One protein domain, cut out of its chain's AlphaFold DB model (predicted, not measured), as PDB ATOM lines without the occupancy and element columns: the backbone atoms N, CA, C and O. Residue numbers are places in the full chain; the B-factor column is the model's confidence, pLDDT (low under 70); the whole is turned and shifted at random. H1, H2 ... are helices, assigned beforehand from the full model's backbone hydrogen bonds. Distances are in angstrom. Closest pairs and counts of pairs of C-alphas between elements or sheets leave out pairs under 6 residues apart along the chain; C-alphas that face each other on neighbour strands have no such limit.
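Overview. This is residues 168 to 212 of the 224 residues of an uncharacterized protein of Phanerochaete carnosa (strain HHB-10118-sp) (UniProt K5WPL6). Three helices follow one another round a flat, open frame: long H1 and H2 meet at a corner as a V, and short H3 turns back from the far end of H2, leaving the middle empty. The printed part has 45 residues, is all helix, and is only just loose, close to compact, with a radius of gyration of the C-alphas of 11.5 A. It spans 32 by 25 by 8 A.

Along the chain. H1, residues 169 to 184, begins at C-alpha (2.104, -26.329, -38.529) and is 22.1 A long. H2, residues 188 to 201, measures 19.9 A. H3, residues 203 to 209, ends at C-alpha (4.866, -27.330, -26.273).

Arrangement. H1, with residues 179 to 182 alone, and H2 only just touch, only at the corner, with 3 pairs of C-alphas within 8 A; the closest, Ala 182 and Leu 188, are 5.3 A apart. Their steep tilt is 48 degrees, opposite ways. H2, with residues 198 to 199 alone, and H3 likewise only just touch, only at the corner, with 3 pairs; the closest C-alphas, Leu 199 and Arg 206, are 6.0 A apart. H1 and H3 are apart. Every O i to N i+4 pair is within hydrogen-bond range in H2 and H3, and 11 of 12 in H1.

Size, cuts and confidence. The farthest C-alphas, Phe 185 and Pro 212, are 33.1 A apart. The printed part has no cut, and both links are tight. Residues 168 to 171 and 207 to 212 have pLDDT under 70.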
ATOM      1  N   GLU A 168       6.242 -27.162 -36.743       69.75
ATOM      2  CA  GLU A 168       5.105 -28.093 -36.809       69.75
ATOM      3  C   GLU A 168       3.753 -27.366 -36.992       69.75
ATOM      4  O   GLU A 168       3.048 -27.099 -36.012       69.75
ATOM      5  N   PRO A 169       3.321 -27.101 -38.242       68.44
ATOM      6  CA  PRO A 169       2.104 -26.329 -38.529       68.44
ATOM      7  C   PRO A 169       0.815 -26.984 -38.000       68.44
ATOM      8  O   PRO A 169      -0.183 -26.304 -37.765       68.44
ATOM      9  N   ARG A 170       0.819 -28.303 -37.760       69.56
ATOM     10  CA  ARG A 170      -0.355 -29.032 -37.243       69.56
ATOM     11  C   ARG A 170      -0.624 -28.744 -35.763       69.56
ATOM     12  O   ARG A 170      -1.783 -28.686 -35.365       69.56
ATOM     13  N   ARG A 171       0.415 -28.534 -34.948       69.56
ATOM     14  CA  ARG A 171       0.260 -28.200 -33.518       69.56
ATOM     15  C   ARG A 171      -0.120 -26.738 -33.337       69.56
ATOM     16  O   ARG A 171      -1.031 -26.415 -32.586       69.56
ATOM     17  N   THR A 172       0.529 -25.874 -34.107       72.94
ATOM     18  CA  THR A 172       0.175 -24.467 -34.295       72.94
ATOM     19  C   THR A 172      -1.308 -24.264 -34.587       72.94
ATOM     20  O   THR A 172      -1.940 -23.417 -33.959       72.94
ATOM     21  N   ALA A 173      -1.871 -25.056 -35.504       75.12
ATOM     22  CA  ALA A 173      -3.276 -24.962 -35.875       75.12
ATOM     23  C   ALA A 173      -4.213 -25.239 -34.687       75.12
ATOM     24  O   ALA A 173      -5.190 -24.519 -34.520       75.12
ATOM     25  N   TRP A 174      -3.890 -26.208 -33.818       77.94
ATOM     26  CA  TRP A 174      -4.666 -26.469 -32.599       77.94
ATOM     27  C   TRP A 174      -4.629 -25.300 -31.611       77.94
ATOM     28  O   TRP A 174      -5.671 -24.930 -31.078       77.94
ATOM     29  N   PHE A 175      -3.467 -24.673 -31.401       78.31
ATOM     30  CA  PHE A 175      -3.368 -23.481 -30.547       78.31
ATOM     31  C   PHE A 175      -4.094 -22.275 -31.143       78.31
ATOM     32  O   PHE A 175      -4.769 -21.550 -30.417       78.31
ATOM     33  N   ALA A 176      -3.995 -22.075 -32.458       78.12
ATOM     34  CA  ALA A 176      -4.717 -21.019 -33.159       78.12
ATOM     35  C   ALA A 176      -6.235 -21.226 -33.063       78.12
ATOM     36  O   ALA A 176      -6.972 -20.286 -32.783       78.12
ATOM     37  N   LEU A 177      -6.700 -22.464 -33.220       83.19
ATOM     38  CA  LEU A 177      -8.107 -22.820 -33.088       83.19
ATOM     39  C   LEU A 177      -8.592 -22.612 -31.644       83.19
ATOM     40  O   LEU A 177      -9.622 -21.977 -31.439       83.19
ATOM     41  N   ALA A 178      -7.826 -23.051 -30.643       84.81
ATOM     42  CA  ALA A 178      -8.135 -22.805 -29.233       84.81
ATOM     43  C   ALA A 178      -8.175 -21.304 -28.893       84.81
ATOM     44  O   ALA A 178      -9.063 -20.869 -28.164       84.81
ATOM     45  N   TYR A 179      -7.264 -20.504 -29.459       83.94
ATOM     46  CA  TYR A 179      -7.269 -19.046 -29.330       83.94
ATOM     47  C   TYR A 179      -8.535 -18.427 -29.934       83.94
ATOM     48  O   TYR A 179      -9.189 -17.623 -29.275       83.94
ATOM     49  N   VAL A 180      -8.916 -18.824 -31.152       85.25
ATOM     50  CA  VAL A 180     -10.128 -18.320 -31.818       85.25
ATOM     51  C   VAL A 180     -11.384 -18.699 -31.030       85.25
ATOM     52  O   VAL A 180     -12.257 -17.855 -30.856       85.25
ATOM     53  N   ILE A 181     -11.455 -19.920 -30.487       86.81
ATOM     54  CA  ILE A 181     -12.547 -20.348 -29.600       86.81
ATOM     55  C   ILE A 181     -12.571 -19.496 -28.324       86.81
ATOM     56  O   ILE A 181     -13.612 -18.950 -27.970       86.81
ATOM     57  N   ALA A 182     -11.439 -19.343 -27.636       89.12
ATOM     58  CA  ALA A 182     -11.369 -18.558 -26.403       89.12
ATOM     59  C   ALA A 182     -11.731 -17.081 -26.626       89.12
ATOM     60  O   ALA A 182     -12.384 -16.468 -25.779       89.12
ATOM     61  N   TRP A 183     -11.345 -16.527 -27.776       89.75
ATOM     62  CA  TRP A 183     -11.739 -15.194 -28.215       89.75
ATOM     63  C   TRP A 183     -13.246 -15.106 -28.477       89.75
ATOM     64  O   TRP A 183     -13.887 -14.187 -27.972       89.75
ATOM     65  N   TRP A 184     -13.830 -16.091 -29.168       92.12
ATOM     66  CA  TRP A 184     -15.272 -16.154 -29.439       92.12
ATOM     67  C   TRP A 184     -16.117 -16.142 -28.157       92.12
ATOM     68  O   TRP A 184     -17.170 -15.514 -28.107       92.12
ATOM     69  N   PHE A 185     -15.637 -16.799 -27.099       88.50
ATOM     70  CA  PHE A 185     -16.304 -16.855 -25.795       88.50
ATOM     71  C   PHE A 185     -15.889 -15.728 -24.827       88.50
ATOM     72  O   PHE A 185     -16.355 -15.712 -23.691       88.50
ATOM     73  N   ASN A 186     -15.028 -14.788 -25.242       89.06
ATOM     74  CA  ASN A 186     -14.475 -13.707 -24.408       89.06
ATOM     75  C   ASN A 186     -13.802 -14.192 -23.098       89.06
ATOM     76  O   ASN A 186     -13.722 -13.478 -22.101       89.06
ATOM     77  N   ILE A 187     -13.281 -15.422 -23.098       89.81
ATOM     78  CA  ILE A 187     -12.597 -16.067 -21.961       89.81
ATOM     79  C   ILE A 187     -11.073 -16.001 -22.108       89.81
ATOM     80  O   ILE A 187     -10.342 -16.848 -21.596       89.81
ATOM     81  N   LEU A 188     -10.570 -14.991 -22.816       87.62
ATOM     82  CA  LEU A 188      -9.160 -14.902 -23.187       87.62
ATOM     83  C   LEU A 188      -8.237 -14.805 -21.960       87.62
ATOM     84  O   LEU A 188      -7.230 -15.506 -21.884       87.62
ATOM     85  N   MET A 189      -8.622 -13.995 -20.968       88.25
ATOM     86  CA  MET A 189      -7.889 -13.840 -19.704       88.25
ATOM     87  C   MET A 189      -7.832 -15.124 -18.859       88.25
ATOM     88  O   MET A 189      -6.728 -15.538 -18.485       88.25
ATOM     89  N   PRO A 190      -8.960 -15.800 -18.561       87.94
ATOM     90  CA  PRO A 190      -8.913 -17.060 -17.825       87.94
ATOM     91  C   PRO A 190      -8.212 -18.173 -18.616       87.94
ATOM     92  O   PRO A 190      -7.424 -18.909 -18.030       87.94
ATOM     93  N   ALA A 191      -8.393 -18.260 -19.939       86.44
ATOM     94  CA  ALA A 191      -7.695 -19.246 -20.769       86.44
ATOM     95  C   ALA A 191      -6.168 -19.053 -20.745       86.44
ATOM     96  O   ALA A 191      -5.418 -20.021 -20.596       86.44
ATOM     97  N   PHE A 192      -5.697 -17.805 -20.826       84.50
ATOM     98  CA  PHE A 192      -4.276 -17.481 -20.703       84.50
ATOM     99  C   PHE A 192      -3.726 -17.841 -19.315       84.50
ATOM    100  O   PHE A 192      -2.688 -18.493 -19.209       84.50
ATOM    101  N   SER A 193      -4.462 -17.495 -18.256       87.50
ATOM    102  CA  SER A 193      -4.077 -17.786 -16.869       87.50
ATOM    103  C   SER A 193      -3.985 -19.290 -16.599       87.50
ATOM    104  O   SER A 193      -3.014 -19.756 -16.008       87.50
ATOM    105  N   VAL A 194      -4.953 -20.070 -17.090       86.44
ATOM    106  CA  VAL A 194      -4.942 -21.537 -16.997       86.44
ATOM    107  C   VAL A 194      -3.776 -22.122 -17.787       86.44
ATOM    108  O   VAL A 194      -3.098 -23.015 -17.292       86.44
ATOM    109  N   THR A 195      -3.484 -21.595 -18.978       82.12
ATOM    110  CA  THR A 195      -2.343 -22.054 -19.784       82.12
ATOM    111  C   THR A 195      -1.018 -21.844 -19.045       82.12
ATOM    112  O   THR A 195      -0.182 -22.747 -19.019       82.12
ATOM    113  N   LEU A 196      -0.835 -20.691 -18.391       82.00
ATOM    114  CA  LEU A 196       0.334 -20.432 -17.545       82.00
ATOM    115  C   LEU A 196       0.378 -21.359 -16.326       82.00
ATOM    116  O   LEU A 196       1.424 -21.941 -16.043       82.00
ATOM    117  N   ALA A 197      -0.748 -21.537 -15.634       85.19
ATOM    118  CA  ALA A 197      -0.837 -22.409 -14.467       85.19
ATOM    119  C   ALA A 197      -0.492 -23.866 -14.814       85.19
ATOM    120  O   ALA A 197       0.317 -24.485 -14.129       85.19
ATOM    121  N   VAL A 198      -1.027 -24.393 -15.917       83.44
ATOM    122  CA  VAL A 198      -0.718 -25.744 -16.409       83.44
ATOM    123  C   VAL A 198       0.763 -25.873 -16.759       83.44
ATOM    124  O   VAL A 198       1.383 -26.872 -16.417       83.44
ATOM    125  N   LEU A 199       1.372 -24.854 -17.371       76.94
ATOM    126  CA  LEU A 199       2.793 -24.886 -17.720       76.94
ATOM    127  C   LEU A 199       3.721 -24.888 -16.489       76.94
ATOM    128  O   LEU A 199       4.833 -25.418 -16.561       76.94
ATOM    129  N   ILE A 200       3.273 -24.294 -15.377       82.00
ATOM    130  CA  ILE A 200       3.981 -24.284 -14.087       82.00
ATOM    131  C   ILE A 200       3.804 -25.622 -13.361       82.00
ATOM    132  O   ILE A 200       4.781 -26.176 -12.860       82.00
ATOM    133  N   VAL A 201       2.573 -26.136 -13.306       86.06
ATOM    134  CA  VAL A 201       2.214 -27.342 -12.544       86.06
ATOM    135  C   VAL A 201       2.654 -28.623 -13.253       86.06
ATOM    136  O   VAL A 201       3.053 -29.571 -12.582       86.06
ATOM    137  N   ASP A 202       2.616 -28.658 -14.588       75.62
ATOM    138  CA  ASP A 202       2.829 -29.868 -15.380       75.62
ATOM    139  C   ASP A 202       4.090 -29.790 -16.283       75.62
ATOM    140  O   ASP A 202       4.085 -29.206 -17.376       75.62
ATOM    141  N   PRO A 203       5.209 -30.421 -15.868       70.31
ATOM    142  CA  PRO A 203       6.431 -30.538 -16.666       70.31
ATOM    143  C   PRO A 203       6.297 -31.243 -18.035       70.31
ATOM    144  O   PRO A 203       7.038 -30.864 -18.949       70.31
ATOM    145  N   PRO A 204       5.439 -32.265 -18.246       70.62
ATOM    146  CA  PRO A 204       5.286 -32.886 -19.562       70.62
ATOM    147  C   PRO A 204       4.595 -31.973 -20.580       70.62
ATOM    148  O   PRO A 204       5.014 -31.973 -21.740       70.62
ATOM    149  N   THR A 205       3.657 -31.112 -20.172       70.00
ATOM    150  CA  THR A 205       3.095 -30.078 -21.061       70.00
ATOM    151  C   THR A 205       4.182 -29.142 -21.601       70.00
ATOM    152  O   THR A 205       4.167 -28.790 -22.782       70.00
ATOM    153  N   ARG A 206       5.220 -28.836 -20.805       70.19
ATOM    154  CA  ARG A 206       6.403 -28.094 -21.287       70.19
ATOM    155  C   ARG A 206       7.187 -28.850 -22.358       70.19
ATOM    156  O   ARG A 206       7.697 -28.213 -23.267       70.19
ATOM    157  N   ARG A 207       7.293 -30.179 -22.274       65.88
ATOM    158  CA  ARG A 207       7.971 -31.001 -23.299       65.88
ATOM    159  C   ARG A 207       7.139 -31.134 -24.575       65.88
ATOM    160  O   ARG A 207       7.706 -31.291 -25.651       65.88
ATOM    161  N   LEU A 208       5.810 -31.068 -24.457       67.50
ATOM    162  CA  LEU A 208       4.880 -31.125 -25.584       67.50
ATOM    163  C   LEU A 208       4.822 -29.804 -26.366       67.50
ATOM    164  O   LEU A 208       4.798 -29.839 -27.598       67.50
ATOM    165  N   LEU A 209       4.794 -28.665 -25.662       64.44
ATOM    166  CA  LEU A 209       4.866 -27.330 -26.273       64.44
ATOM    167  C   LEU A 209       6.285 -26.989 -26.738       64.44
ATOM    168  O   LEU A 209       6.443 -26.351 -27.776       64.44
ATOM    169  N   PHE A 210       7.306 -27.406 -25.984       65.06
ATOM    170  CA  PHE A 210       8.713 -27.100 -26.244       65.06
ATOM    171  C   PHE A 210       9.509 -28.399 -26.344       65.06
ATOM    172  O   PHE A 210      10.138 -28.822 -25.365       65.06
ATOM    173  N   PRO A 211       9.488 -29.062 -27.515       63.69
ATOM    174  CA  PRO A 211      10.355 -30.205 -27.730       63.69
ATOM    175  C   PRO A 211      11.814 -29.764 -27.516       63.69
ATOM    176  O   PRO A 211      12.215 -28.701 -28.006       63.69
ATOM    177  N   PRO A 212      12.617 -30.521 -26.746       60.34
ATOM    178  CA  PRO A 212      14.017 -30.191 -26.528       60.34
ATOM    179  C   PRO A 212      14.714 -30.137 -27.886       60.34
ATOM    180  O   PRO A 212      14.689 -31.108 -28.640       60.34
TER     181      PRO A 212